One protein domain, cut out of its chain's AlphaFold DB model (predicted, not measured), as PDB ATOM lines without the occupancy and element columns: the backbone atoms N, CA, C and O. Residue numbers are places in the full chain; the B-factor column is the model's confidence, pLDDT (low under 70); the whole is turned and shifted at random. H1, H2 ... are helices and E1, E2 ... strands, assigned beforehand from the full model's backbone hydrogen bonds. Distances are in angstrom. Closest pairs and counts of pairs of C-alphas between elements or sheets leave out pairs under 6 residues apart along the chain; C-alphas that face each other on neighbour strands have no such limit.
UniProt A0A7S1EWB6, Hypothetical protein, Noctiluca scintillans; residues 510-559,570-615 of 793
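This is residues 510 to 559 and 570 to 615 of the 793 residues of the protein "Hypothetical protein" of Noctiluca scintillans (UniProt A0A7S1EWB6). Look for a strongly twisted sheet of four antiparallel strands, with a small group of three short helices, H1, H2 and H3, off one end of it; the far ends of E3 and E4 reach away to the other end of the longest axis. A long stretch without a named element, residues 582 to 600, runs from E4 to H2 and pairs briefly beside E1 on its way. The 96 printed residues hold, along the chain, H1 E1 E2 E3 E4 H2 H3, with the sheet in the order E1 E2 E3 E4; the class is mixed, helices and strands, with under half of the residues in named elements. The whole is compact, with a radius of gyration of the C-alphas of 13.7 A and spans of 41 by 33 by 21 A.

Start at the edge strand E1, residues 522 to 525, whose N 523 is 2.8 A from O 536 of E2, residues 534 to 541, within hydrogen-bond range; the two form a hairpin. E2 bends by 55 degrees at residue 537. Its next neighbour is E3, residues 547 to 554, again a hairpin, with N 537 and O 550 at 2.9 A. E1, E2 and E3 are a meander, each strand the antiparallel neighbour of the one before. Now find the other edge strand, E4, residues 573 to 581, at 155 degrees to E3, with N 549 and O 578 at 2.8 A. Residues 524 to 525 of E1 also pair, antiparallel, with residues 586 to 587. H3, residues 607 to 613, is not on the sheet, but only just, with 4 pairs of C-alphas within 10 A. H1, residues 510 to 515, touches H3 at a steep tilt of 63 degrees, the same way; their closest C-alphas, Trp 513 and Leu 613, are 5.0 A apart. H2, residues 601 to 604, is close to H3 but not clearly touching, with C-alphas 604 and 610 closest at 4.6 A. H1 and H2 are apart. In H1 and H3 every O i to N i+4 pair is within hydrogen-bond range; H2 is too short for such a pair.

Find C-alpha 510 at (178.314, 143.361, 152.584); from there H1 runs 8.7 A to residue 515. E1, residues 522 to 525, is 9.8 A long, and E2, 534 to 541, is 18.5 A. E3, 547 to 554, spans 21.6 A. Look for C-alpha 573 at (202.045, 146.087, 133.916), where E4 begins its 21.7 A to residue 581. H2, 601 to 604, covers 5.0 A, and H3 runs 10.5 A from residue 607 to C-alpha 613 at (173.584, 149.718, 148.340).

The two C-alphas farthest apart, those of Glu 570 and Arg 614, are 42.6 A apart. Residues 560 to 569 are not printed, in the link from E3 to E4, and C-alphas 559 and 570 stand 13.5 A apart across this cut. The link from E4 to H2 is long, with 19 residues. Read the B-factor column for a mean pLDDT of 80.2 over the printed part; it is under 70 at residues 555 to 559, 570 to 572, 591 to 597 and 601 to 606.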
ATOM      1  N   THR A 510     177.554 143.860 153.748       80.06
ATOM      2  CA  THR A 510     178.314 143.361 152.584       80.06
ATOM      3  C   THR A 510     177.510 142.385 151.722       80.06
ATOM      4  O   THR A 510     177.691 142.357 150.505       80.06
ATOM      5  N   ALA A 511     176.607 141.601 152.316       77.81
ATOM      6  CA  ALA A 511     175.746 140.678 151.576       77.81
ATOM      7  C   ALA A 511     174.717 141.441 150.725       77.81
ATOM      8  O   ALA A 511     174.587 141.195 149.524       77.81
ATOM      9  N   GLU A 512     174.059 142.437 151.317       77.19
ATOM     10  CA  GLU A 512     173.102 143.317 150.651       77.19
ATOM     11  C   GLU A 512     173.768 144.158 149.551       77.19
ATOM     12  O   GLU A 512     173.190 144.364 148.481       77.19
ATOM     13  N   TRP A 513     175.009 144.599 149.763       85.56
ATOM     14  CA  TRP A 513     175.813 145.267 148.737       85.56
ATOM     15  C   TRP A 513     176.149 144.328 147.573       85.56
ATOM     16  O   TRP A 513     175.893 144.669 146.416       85.56
ATOM     17  N   ARG A 514     176.619 143.106 147.866       87.81
ATOM     18  CA  ARG A 514     176.923 142.074 146.859       87.81
ATOM     19  C   ARG A 514     175.732 141.768 145.956       87.81
ATOM     20  O   ARG A 514     175.898 141.683 144.739       87.81
ATOM     21  N   GLN A 515     174.521 141.670 146.510       83.44
ATOM     22  CA  GLN A 515     173.280 141.476 145.743       83.44
ATOM     23  C   GLN A 515     173.070 142.537 144.635       83.44
ATOM     24  O   GLN A 515     172.478 142.221 143.599       83.44
ATOM     25  N   ARG A 516     173.575 143.766 144.825       86.31
ATOM     26  CA  ARG A 516     173.300 144.971 144.012       86.31
ATOM     27  C   ARG A 516     174.420 145.356 143.026       86.31
ATOM     28  O   ARG A 516     174.285 146.352 142.309       86.31
ATOM     29  N   LEU A 517     175.486 144.554 142.959       91.62
ATOM     30  CA  LEU A 517     176.620 144.701 142.036       91.62
ATOM     31  C   LEU A 517     176.255 144.460 140.564       91.62
ATOM     32  O   LEU A 517     175.673 143.430 140.229       91.62
ATOM     33  N   GLN A 518     176.655 145.382 139.690       92.94
ATOM     34  CA  GLN A 518     176.379 145.409 138.249       92.94
ATOM     35  C   GLN A 518     177.677 145.481 137.428       92.94
ATOM     36  O   GLN A 518     178.751 145.786 137.943       92.94
ATOM     37  N   ALA A 519     177.579 145.229 136.119       94.56
ATOM     38  CA  ALA A 519     178.684 145.508 135.206       94.56
ATOM     39  C   ALA A 519     178.980 147.019 135.164       94.56
ATOM     40  O   ALA A 519     178.059 147.832 135.090       94.56
ATOM     41  N   GLY A 520     180.262 147.378 135.212       94.12
ATOM     42  CA  GLY A 520     180.759 148.744 135.380       94.12
ATOM     43  C   GLY A 520     181.107 149.120 136.826       94.12
ATOM     44  O   GLY A 520     181.779 150.128 137.023       94.12
ATOM     45  N   ASP A 521     180.718 148.331 137.835       93.69
ATOM     46  CA  ASP A 521     181.108 148.611 139.222       93.69
ATOM     47  C   ASP A 521     182.585 148.300 139.477       93.69
ATOM     48  O   ASP A 521     183.088 147.234 139.114       93.69
ATOM     49  N   MET A 522     183.253 149.218 140.180       92.56
ATOM     50  CA  MET A 522     184.602 149.026 140.699       92.56
ATOM     51  C   MET A 522     184.560 148.401 142.099       92.56
ATOM     52  O   MET A 522     183.849 148.883 142.989       92.56
ATOM     53  N   VAL A 523     185.335 147.339 142.288       92.75
ATOM     54  CA  VAL A 523     185.350 146.476 143.475       92.75
ATOM     55  C   VAL A 523     186.780 146.081 143.847       92.75
ATOM     56  O   VAL A 523     187.697 146.189 143.036       92.75
ATOM     57  N   LEU A 524     186.964 145.579 145.066       90.25
ATOM     58  CA  LEU A 524     188.158 144.829 145.445       90.25
ATOM     59  C   LEU A 524     187.896 143.331 145.235       90.25
ATOM     60  O   LEU A 524     186.840 142.828 145.621       90.25
ATOM     61  N   HIS A 525     188.862 142.612 144.670       90.06
ATOM     62  CA  HIS A 525     188.907 141.148 144.673       90.06
ATOM     63  C   HIS A 525     189.998 140.653 145.626       90.06
ATOM     64  O   HIS A 525     191.026 141.313 145.789       90.06
ATOM     65  N   ARG A 526     189.761 139.496 146.253       85.12
ATOM     66  CA  ARG A 526     190.798 138.611 146.813       85.12
ATOM     67  C   ARG A 526     190.272 137.184 146.933       85.12
ATOM     68  O   ARG A 526     189.063 136.998 147.065       85.12
ATOM     69  N   GLU A 527     191.154 136.192 146.841       82.56
ATOM     70  CA  GLU A 527     190.764 134.778 146.832       82.56
ATOM     71  C   GLU A 527     190.622 134.257 148.264       82.56
ATOM     72  O   GLU A 527     189.512 133.912 148.674       82.56
ATOM     73  N   ASP A 528     191.709 134.326 149.033       75.62
ATOM     74  CA  ASP A 528     191.747 134.027 150.458       75.62
ATOM     75  C   ASP A 528     191.783 135.312 151.299       75.62
ATOM     76  O   ASP A 528     192.197 136.394 150.871       75.62
ATOM     77  N   TRP A 529     191.339 135.225 152.556       73.88
ATOM     78  CA  TRP A 529     191.234 136.418 153.402       73.88
ATOM     79  C   TRP A 529     192.617 136.939 153.884       73.88
ATOM     80  O   TRP A 529     192.714 138.081 154.345       73.88
ATOM     81  N   ILE A 530     193.693 136.158 153.734       74.81
ATOM     82  CA  ILE A 530     195.086 136.580 153.989       74.81
ATOM     83  C   ILE A 530     195.685 137.449 152.871       74.81
ATOM     84  O   ILE A 530     196.662 138.160 153.120       74.81
ATOM     85  N   ASP A 531     195.116 137.401 151.664       79.19
ATOM     86  CA  ASP A 531     195.696 138.005 150.463       79.19
ATOM     87  C   ASP A 531     195.664 139.537 150.504       79.19
ATOM     88  O   ASP A 531     194.738 140.148 151.058       79.19
ATOM     89  N   SER A 532     196.615 140.171 149.804       80.31
ATOM     90  CA  SER A 532     196.427 141.558 149.373       80.31
ATOM     91  C   SER A 532     195.190 141.627 148.477       80.31
ATOM     92  O   SER A 532     195.143 140.914 147.474       80.31
ATOM     93  N   PRO A 533     194.214 142.506 148.762       84.38
ATOM     94  CA  PRO A 533     193.208 142.830 147.771       84.38
ATOM     95  C   PRO A 533     193.855 143.487 146.548       84.38
ATOM     96  O   PRO A 533     194.928 144.104 146.631       84.38
ATOM     97  N   TYR A 534     193.168 143.370 145.417       86.25
ATOM     98  CA  TYR A 534     193.447 144.150 144.220       86.25
ATOM     99  C   TYR A 534     192.166 144.744 143.641       86.25
ATOM    100  O   TYR A 534     191.061 144.229 143.821       86.25
ATOM    101  N   GLU A 535     192.327 145.864 142.958       91.31
ATOM    102  CA  GLU A 535     191.253 146.663 142.395       91.31
ATOM    103  C   GLU A 535     190.817 146.082 141.043       91.31
ATOM    104  O   GLU A 535     191.645 145.776 140.183       91.31
ATOM    105  N   ALA A 536     189.509 145.950 140.833       94.56
ATOM    106  CA  ALA A 536     188.935 145.406 139.610       94.56
ATOM    107  C   ALA A 536     187.656 146.146 139.202       94.56
ATOM    108  O   ALA A 536     186.963 146.730 140.035       94.56
ATOM    109  N   ILE A 537     187.299 146.063 137.922       96.44
ATOM    110  CA  ILE A 537     185.971 146.428 137.415       96.44
ATOM    111  C   ILE A 537     185.222 145.155 137.017       96.44
ATOM    112  O   ILE A 537     185.761 144.280 136.333       96.44
ATOM    113  N   ILE A 538     183.957 145.055 137.422       97.00
ATOM    114  CA  ILE A 538     183.052 143.991 136.982       97.00
ATOM    115  C   ILE A 538     182.698 144.239 135.514       97.00
ATOM    116  O   ILE A 538     182.021 145.207 135.177       97.00
ATOM    117  N   THR A 539     183.116 143.345 134.623       97.06
ATOM    118  CA  THR A 539     182.754 143.390 133.195       97.06
ATOM    119  C   THR A 539     181.407 142.722 132.921       97.06
ATOM    120  O   THR A 539     180.693 143.117 131.999       97.06
ATOM    121  N   LYS A 540     181.036 141.719 133.730       95.94
ATOM    122  CA  LYS A 540     179.786 140.963 133.601       95.94
ATOM    123  C   LYS A 540     179.385 140.319 134.930       95.94
ATOM    124  O   LYS A 540     180.238 139.843 135.673       95.94
ATOM    125  N   VAL A 541     178.078 140.236 135.170       93.94
ATOM    126  CA  VAL A 541     177.457 139.418 136.227       93.94
ATOM    127  C   VAL A 541     176.647 138.309 135.549       93.94
ATOM    128  O   VAL A 541     175.987 138.567 134.537       93.94
ATOM    129  N   LYS A 542     176.726 137.075 136.055       92.38
ATOM    130  CA  LYS A 542     176.056 135.889 135.491       92.38
ATOM    131  C   LYS A 542     174.814 135.498 136.302       92.38
ATOM    132  O   LYS A 542     174.595 135.981 137.412       92.38
ATOM    133  N   GLU A 543     173.984 134.628 135.725       86.56
ATOM    134  CA  GLU A 543     172.725 134.156 136.331       86.56
ATOM    135  C   GLU A 543     172.957 133.394 137.648       86.56
ATOM    136  O   GLU A 543     172.174 133.521 138.585       86.56
ATOM    137  N   ASP A 544     174.077 132.675 137.750       86.19
ATOM    138  CA  ASP A 544     174.549 131.973 138.953       86.19
ATOM    139  C   ASP A 544     175.227 132.890 139.992       86.19
ATOM    140  O   ASP A 544     175.807 132.405 140.961       86.19
ATOM    141  N   ARG A 545     175.142 134.213 139.795       86.88
ATOM    142  CA  ARG A 545     175.764 135.277 140.600       86.88
ATOM    143  C   ARG A 545     177.295 135.362 140.550       86.88
ATOM    144  O   ARG A 545     177.827 136.268 141.196       86.88
ATOM    145  N   THR A 546     177.987 134.544 139.754       93.94
ATOM    146  CA  THR A 546     179.429 134.721 139.499       93.94
ATOM    147  C   THR A 546     179.713 135.949 138.623       93.94
ATOM    148  O   THR A 546     178.817 136.500 137.965       93.94
ATOM    149  N   MET A 547     180.961 136.427 138.642       95.75
ATOM    150  CA  MET A 547     181.363 137.695 138.025       95.75
ATOM    151  C   MET A 547     182.641 137.565 137.191       95.75
ATOM    152  O   MET A 547     183.613 136.932 137.604       95.75
ATOM    153  N   ASP A 548     182.648 138.208 136.024       97.56
ATOM    154  CA  ASP A 548     183.840 138.335 135.181       97.56
ATOM    155  C   ASP A 548     184.480 139.707 135.430       97.56
ATOM    156  O   ASP A 548     183.838 140.744 135.243       97.56
ATOM    157  N   LEU A 549     185.741 139.721 135.852       97.38
ATOM    158  CA  LEU A 549     186.492 140.898 136.290       97.38
ATOM    159  C   LEU A 549     187.571 141.294 135.278       97.38
ATOM    160  O   LEU A 549     188.188 140.425 134.663       97.38
ATOM    161  N   VAL A 550     187.864 142.593 135.191       96.38
ATOM    162  CA  VAL A 550     189.075 143.147 134.564       96.38
ATOM    163  C   VAL A 550     189.876 143.936 135.602       96.38
ATOM    164  O   VAL A 550     189.294 144.635 136.430       96.38
ATOM    165  N   PHE A 551     191.198 143.788 135.589       94.38
ATOM    166  CA  PHE A 551     192.111 144.363 136.578       94.38
ATOM    167  C   PHE A 551     193.513 144.547 135.993       94.38
ATOM    168  O   PHE A 551     193.835 143.979 134.948       94.38
ATOM    169  N   PHE A 552     194.361 145.316 136.672       90.69
ATOM    170  CA  PHE A 552     195.782 145.402 136.339       90.69
ATOM    171  C   PHE A 552     196.581 144.414 137.181       90.69
ATOM    172  O   PHE A 552     196.362 144.295 138.385       90.69
ATOM    173  N   ARG A 553     197.546 143.738 136.559       84.00
ATOM    174  CA  ARG A 553     198.558 142.950 137.273       84.00
ATOM    175  C   ARG A 553     199.943 143.199 136.681       84.00
ATOM    176  O   ARG A 553     200.036 143.571 135.509       84.00
ATOM    177  N   PRO A 554     201.022 142.957 137.435       75.06
ATOM    178  CA  PRO A 554     202.343 142.867 136.838       75.06
ATOM    179  C   PRO A 554     202.425 141.721 135.816       75.06
ATOM    180  O   PRO A 554     201.772 140.678 135.960       75.06
ATOM    181  N   SER A 555     203.260 141.915 134.797       63.94
ATOM    182  CA  SER A 555     203.706 140.884 133.859       63.94
ATOM    183  C   SER A 555     205.160 140.501 134.154       63.94
ATOM    184  O   SER A 555     205.993 141.357 134.455       63.94
ATOM    185  N   GLY A 556     205.459 139.203 134.064       52.06
ATOM    186  CA  GLY A 556     206.770 138.644 134.408       52.06
ATOM    187  C   GLY A 556     206.941 138.333 135.903       52.06
ATOM    188  O   GLY A 556     206.495 139.080 136.768       52.06
ATOM    189  N   GLY A 557     207.610 137.210 136.187       45.88
ATOM    190  CA  GLY A 557     207.893 136.723 137.542       45.88
ATOM    191  C   GLY A 557     206.721 135.978 138.196       45.88
ATOM    192  O   GLY A 557     205.683 136.559 138.502       45.88
ATOM    193  N   ASN A 558     206.908 134.686 138.484       35.62
ATOM    194  CA  ASN A 558     206.116 134.029 139.526       35.62
ATOM    195  C   ASN A 558     206.733 134.421 140.873       35.62
ATOM    196  O   ASN A 558     207.935 134.222 141.059       35.62
ATOM    197  N   PHE A 559     205.926 134.883 141.831       34.66
ATOM    198  CA  PHE A 559     206.390 135.087 143.206       34.66
ATOM    199  C   PHE A 559     206.836 133.734 143.787       34.66
ATOM    200  O   PHE A 559     206.013 132.879 144.114       34.66
ATOM    201  N   GLU A 570     211.603 145.289 137.005       47.72
ATOM    202  CA  GLU A 570     211.201 145.158 135.585       47.72
ATOM    203  C   GLU A 570     209.754 144.640 135.385       47.72
ATOM    204  O   GLU A 570     209.383 144.245 134.276       47.72
ATOM    205  N   ARG A 571     208.892 144.658 136.417       57.56
ATOM    206  CA  ARG A 571     207.491 144.208 136.299       57.56
ATOM    207  C   ARG A 571     206.621 145.225 135.558       57.56
ATOM    208  O   ARG A 571     205.838 145.973 136.140       57.56
ATOM    209  N   SER A 572     206.750 145.228 134.237       68.25
ATOM    210  CA  SER A 572     205.860 145.972 133.347       68.25
ATOM    211  C   SER A 572     204.410 145.484 133.508       68.25
ATOM    212  O   SER A 572     204.157 144.285 133.601       68.25
ATOM    213  N   TRP A 573     203.441 146.392 133.578       79.94
ATOM    214  CA  TRP A 573     202.045 146.087 133.916       79.94
ATOM    215  C   TRP A 573     201.225 145.635 132.703       79.94
ATOM    216  O   TRP A 573     201.472 146.087 131.588       79.94
ATOM    217  N   GLU A 574     200.230 144.769 132.904       86.25
ATOM    218  CA  GLU A 574     199.296 144.327 131.861       86.25
ATOM    219  C   GLU A 574     197.836 144.283 132.350       86.25
ATOM    220  O   GLU A 574     197.551 144.084 133.537       86.25
ATOM    221  N   VAL A 575     196.899 144.458 131.413       91.75
ATOM    222  CA  VAL A 575     195.459 144.264 131.635       91.75
ATOM    223  C   VAL A 575     195.150 142.768 131.678       91.75
ATOM    224  O   VAL A 575     195.366 142.050 130.702       91.75
ATOM    225  N   ALA A 576     194.588 142.302 132.789       91.56
ATOM    226  CA  ALA A 576     194.186 140.917 132.998       91.56
ATOM    227  C   ALA A 576     192.678 140.776 133.226       91.56
ATOM    228  O   ALA A 576     191.978 141.724 133.584       91.56
ATOM    229  N   GLN A 577     192.176 139.559 133.013       94.44
ATOM    230  CA  GLN A 577     190.776 139.195 133.208       94.44
ATOM    231  C   GLN A 577     190.674 137.925 134.057       94.44
ATOM    232  O   GLN A 577     191.485 137.009 133.902       94.44
ATOM    233  N   LYS A 578     189.678 137.868 134.948       94.81
ATOM    234  CA  LYS A 578     189.339 136.684 135.753       94.81
ATOM    235  C   LYS A 578     187.861 136.368 135.555       94.81
ATOM    236  O   LYS A 578     187.021 137.237 135.758       94.81
ATOM    237  N   PHE A 579     187.559 135.148 135.131       96.44
ATOM    238  CA  PHE A 579     186.198 134.710 134.822       96.44
ATOM    239  C   PHE A 579     185.615 133.877 135.965       96.44
ATOM    240  O   PHE A 579     186.368 133.279 136.732       96.44
ATOM    241  N   ASP A 580     184.283 133.823 136.046       95.69
ATOM    242  CA  ASP A 580     183.545 132.920 136.954       95.69
ATOM    243  C   ASP A 580     183.869 133.139 138.449       95.69
ATOM    244  O   ASP A 580     183.817 132.224 139.268       95.69
ATOM    245  N   THR A 581     184.187 134.383 138.822       95.25
ATOM    246  CA  THR A 581     184.588 134.754 140.186       95.25
ATOM    247  C   THR A 581     183.399 134.636 141.154       95.25
ATOM    248  O   THR A 581     182.364 135.260 140.891       95.25
ATOM    249  N   PRO A 582     183.511 133.897 142.279       93.12
ATOM    250  CA  PRO A 582     182.470 133.837 143.306       93.12
ATOM    251  C   PRO A 582     182.198 135.207 143.932       93.12
ATOM    252  O   PRO A 582     183.124 135.985 144.171       93.12
ATOM    253  N   VAL A 583     180.938 135.505 144.258       89.00
ATOM    254  CA  VAL A 583     180.559 136.809 144.834       89.00
ATOM    255  C   VAL A 583     181.124 137.003 146.251       89.00
ATOM    256  O   VAL A 583     181.339 138.126 146.705       89.00
ATOM    257  N   GLU A 584     181.447 135.904 146.930       85.25
ATOM    258  CA  GLU A 584     182.105 135.827 148.233       85.25
ATOM    259  C   GLU A 584     183.529 136.405 148.218       85.25
ATOM    260  O   GLU A 584     183.993 136.887 149.253       85.25
ATOM    261  N   GLN A 585     184.183 136.410 147.050       89.75
ATOM    262  CA  GLN A 585     185.517 136.976 146.817       89.75
ATOM    263  C   GLN A 585     185.489 138.471 146.431       89.75
ATOM    264  O   GLN A 585     186.538 139.076 146.206       89.75
ATOM    265  N   ILE A 586     184.298 139.079 146.337       91.31
ATOM    266  CA  ILE A 586     184.109 140.477 145.919       91.31
ATOM    267  C   ILE A 586     183.845 141.367 147.136       91.31
ATOM    268  O   ILE A 586     182.955 141.088 147.942       91.31
ATOM    269  N   PHE A 587     184.596 142.457 147.272       88.25
ATOM    270  CA  PHE A 587     184.624 143.317 148.456       88.25
ATOM    271  C   PHE A 587     184.492 144.807 148.090       88.25
ATOM    272  O   PHE A 587     184.875 145.217 146.991       88.25
ATOM    273  N   PRO A 588     183.928 145.643 148.980       86.94
ATOM    274  CA  PRO A 588     183.675 147.053 148.696       86.94
ATOM    275  C   PRO A 588     184.972 147.871 148.597       86.94
ATOM    276  O   PRO A 588     185.850 147.769 149.452       86.94
ATOM    277  N   CYS A 589     185.053 148.768 147.609       82.06
ATOM    278  CA  CYS A 589     186.100 149.794 147.521       82.06
ATOM    279  C   CYS A 589     185.908 150.886 148.594       82.06
ATOM    280  O   CYS A 589     185.504 152.009 148.290       82.06
ATOM    281  N   LEU A 590     186.199 150.545 149.853       76.38
ATOM    282  CA  LEU A 590     186.167 151.440 151.018       76.38
ATOM    283  C   LEU A 590     187.379 152.381 151.082       76.38
ATOM    284  O   LEU A 590     188.341 152.231 150.325       76.38
ATOM    285  N   GLU A 591     187.332 153.365 151.981       64.06
ATOM    286  CA  GLU A 591     188.382 154.377 152.138       64.06
ATOM    287  C   GLU A 591     189.781 153.786 152.432       64.06
ATOM    288  O   GLU A 591     189.896 152.704 153.016       64.06
ATOM    289  N   PRO A 592     190.862 154.474 152.000       52.31
ATOM    290  CA  PRO A 592     192.169 153.868 151.717       52.31
ATOM    291  C   PRO A 592     192.798 153.018 152.828       52.31
ATOM    292  O   PRO A 592     193.398 151.992 152.537       52.31
ATOM    293  N   THR A 593     192.660 153.406 154.097       50.84
ATOM    294  CA  THR A 593     193.262 152.685 155.237       50.84
ATOM    295  C   THR A 593     192.490 151.418 155.632       50.84
ATOM    296  O   THR A 593     192.944 150.625 156.468       50.84
ATOM    297  N   THR A 594     191.319 151.191 155.028       50.84
ATOM    298  CA  THR A 594     190.427 150.070 155.324       50.84
ATOM    299  C   THR A 594     190.450 149.001 154.235       50.84
ATOM    300  O   THR A 594     189.506 148.823 153.473       50.84
ATOM    301  N   GLY A 595     191.489 148.162 154.273       49.69
ATOM    302  CA  GLY A 595     191.376 146.761 153.852       49.69
ATOM    303  C   GLY A 595     190.461 145.987 154.811       49.69
ATOM    304  O   GLY A 595     190.927 145.123 155.550       49.69
ATOM    305  N   ALA A 596     189.196 146.389 154.902       54.72
ATOM    306  CA  ALA A 596     188.152 145.733 155.679       54.72
ATOM    307  C   ALA A 596     187.305 144.896 154.718       54.72
ATOM    308  O   ALA A 596     186.903 145.393 153.666       54.72
ATOM    309  N   THR A 597     186.991 143.651 155.071       63.69
ATOM    310  CA  THR A 597     186.132 142.806 154.219       63.69
ATOM    311  C   THR A 597     184.657 143.183 154.315       63.69
ATOM    312  O   THR A 597     183.816 142.543 153.691       63.69
ATOM    313  N   SER A 598     184.337 144.178 155.139       72.06
ATOM    314  CA  SER A 598     183.001 144.429 155.640       72.06
ATOM    315  C   SER A 598     182.557 145.877 155.441       72.06
ATOM    316  O   SER A 598     183.120 146.813 156.011       72.06
ATOM    317  N   LEU A 599     181.494 146.053 154.656       76.31
ATOM    318  CA  LEU A 599     180.777 147.309 154.484       76.31
ATOM    319  C   LEU A 599     179.981 147.624 155.755       76.31
ATOM    320  O   LEU A 599     178.802 147.287 155.854       76.31
ATOM    321  N   LYS A 600     180.631 148.231 156.752       75.25
ATOM    322  CA  LYS A 600     179.927 148.673 157.962       75.25
ATOM    323  C   LYS A 600     179.059 149.905 157.670       75.25
ATOM    324  O   LYS A 600     179.456 150.723 156.842       75.25
ATOM    325  N   ILE A 601     177.925 150.063 158.366       69.50
ATOM    326  CA  ILE A 601     176.950 151.164 158.160       69.50
ATOM    327  C   ILE A 601     177.632 152.538 158.051       69.50
ATOM    328  O   ILE A 601     177.413 153.251 157.074       69.50
ATOM    329  N   ASP A 602     178.503 152.885 159.002       63.81
ATOM    330  CA  ASP A 602     179.216 154.171 159.012       63.81
ATOM    331  C   ASP A 602     180.040 154.384 157.728       63.81
ATOM    332  O   ASP A 602     179.991 155.452 157.118       63.81
ATOM    333  N   GLY A 603     180.741 153.341 157.269       63.00
ATOM    334  CA  GLY A 603     181.547 153.342 156.041       63.00
ATOM    335  C   GLY A 603     180.740 153.212 154.745       63.00
ATOM    336  O   GLY A 603     181.309 153.302 153.661       63.00
ATOM    337  N   ALA A 604     179.426 153.006 154.840       66.50
ATOM    338  CA  ALA A 604     178.508 152.961 153.708       66.50
ATOM    339  C   ALA A 604     177.803 154.301 153.444       66.50
ATOM    340  O   ALA A 604     177.227 154.482 152.370       66.50
ATOM    341  N   THR A 605     177.845 155.240 154.397       62.12
ATOM    342  CA  THR A 605     177.187 156.559 154.310       62.12
ATOM    343  C   THR A 605     177.522 157.318 153.023       62.12
ATOM    344  O   THR A 605     176.646 157.955 152.428       62.12
ATOM    345  N   HIS A 606     178.766 157.219 152.548       60.66
ATOM    346  CA  HIS A 606     179.287 157.976 151.414       60.66
ATOM    347  C   HIS A 606     180.076 157.091 150.424       60.66
ATOM    348  O   HIS A 606     180.469 155.965 150.727       60.66
ATOM    349  N   GLY A 607     180.312 157.607 149.213       74.81
ATOM    350  CA  GLY A 607     181.150 156.960 148.194       74.81
ATOM    351  C   GLY A 607     180.498 155.806 147.410       74.81
ATOM    352  O   GLY A 607     179.301 155.524 147.523       74.81
ATOM    353  N   ARG A 608     181.314 155.136 146.576       79.88
ATOM    354  CA  ARG A 608     180.869 154.125 145.589       79.88
ATOM    355  C   ARG A 608     180.090 152.961 146.224       79.88
ATOM    356  O   ARG A 608     179.087 152.530 145.663       79.88
ATOM    357  N   ALA A 609     180.487 152.490 147.410       80.81
ATOM    358  CA  ALA A 609     179.804 151.384 148.089       80.81
ATOM    359  C   ALA A 609     178.367 151.743 148.529       80.81
ATOM    360  O   ALA A 609     177.438 150.971 148.276       80.81
ATOM    361  N   GLY A 610     178.159 152.940 149.092       78.44
ATOM    362  CA  GLY A 610     176.828 153.452 149.438       78.44
ATOM    363  C   GLY A 610     175.919 153.628 148.219       78.44
ATOM    364  O   GLY A 610     174.749 153.248 148.251       78.44
ATOM    365  N   MET A 611     176.470 154.115 147.101       81.19
ATOM    366  CA  MET A 611     175.733 154.247 145.836       81.19
ATOM    367  C   MET A 611     175.267 152.901 145.259       81.19
ATOM    368  O   MET A 611     174.232 152.855 144.596       81.19
ATOM    369  N   ILE A 612     176.000 151.810 145.504       85.94
ATOM    370  CA  ILE A 612     175.597 150.450 145.108       85.94
ATOM    371  C   ILE A 612     174.497 149.918 146.043       85.94
ATOM    372  O   ILE A 612     173.503 149.380 145.557       85.94
ATOM    373  N   LEU A 613     174.612 150.124 147.364       79.06
ATOM    374  CA  LEU A 613     173.584 149.718 148.340       79.06
ATOM    375  C   LEU A 613     172.205 150.338 148.072       79.06
ATOM    376  O   LEU A 613     171.191 149.680 148.292       79.06
ATOM    377  N   ARG A 614     172.158 151.582 147.581       76.69
ATOM    378  CA  ARG A 614     170.903 152.298 147.285       76.69
ATOM    379  C   ARG A 614     170.207 151.858 145.989       76.69
ATOM    380  O   ARG A 614     169.150 152.387 145.650       76.69
ATOM    381  N   ARG A 615     170.760 150.885 145.254       78.12
ATOM    382  CA  ARG A 615     170.119 150.294 144.068       78.12
ATOM    383  C   ARG A 615     169.084 149.237 144.463       78.12
ATOM    384  O   ARG A 615     169.196 148.583 145.500       78.12
TER     385      ARG A 615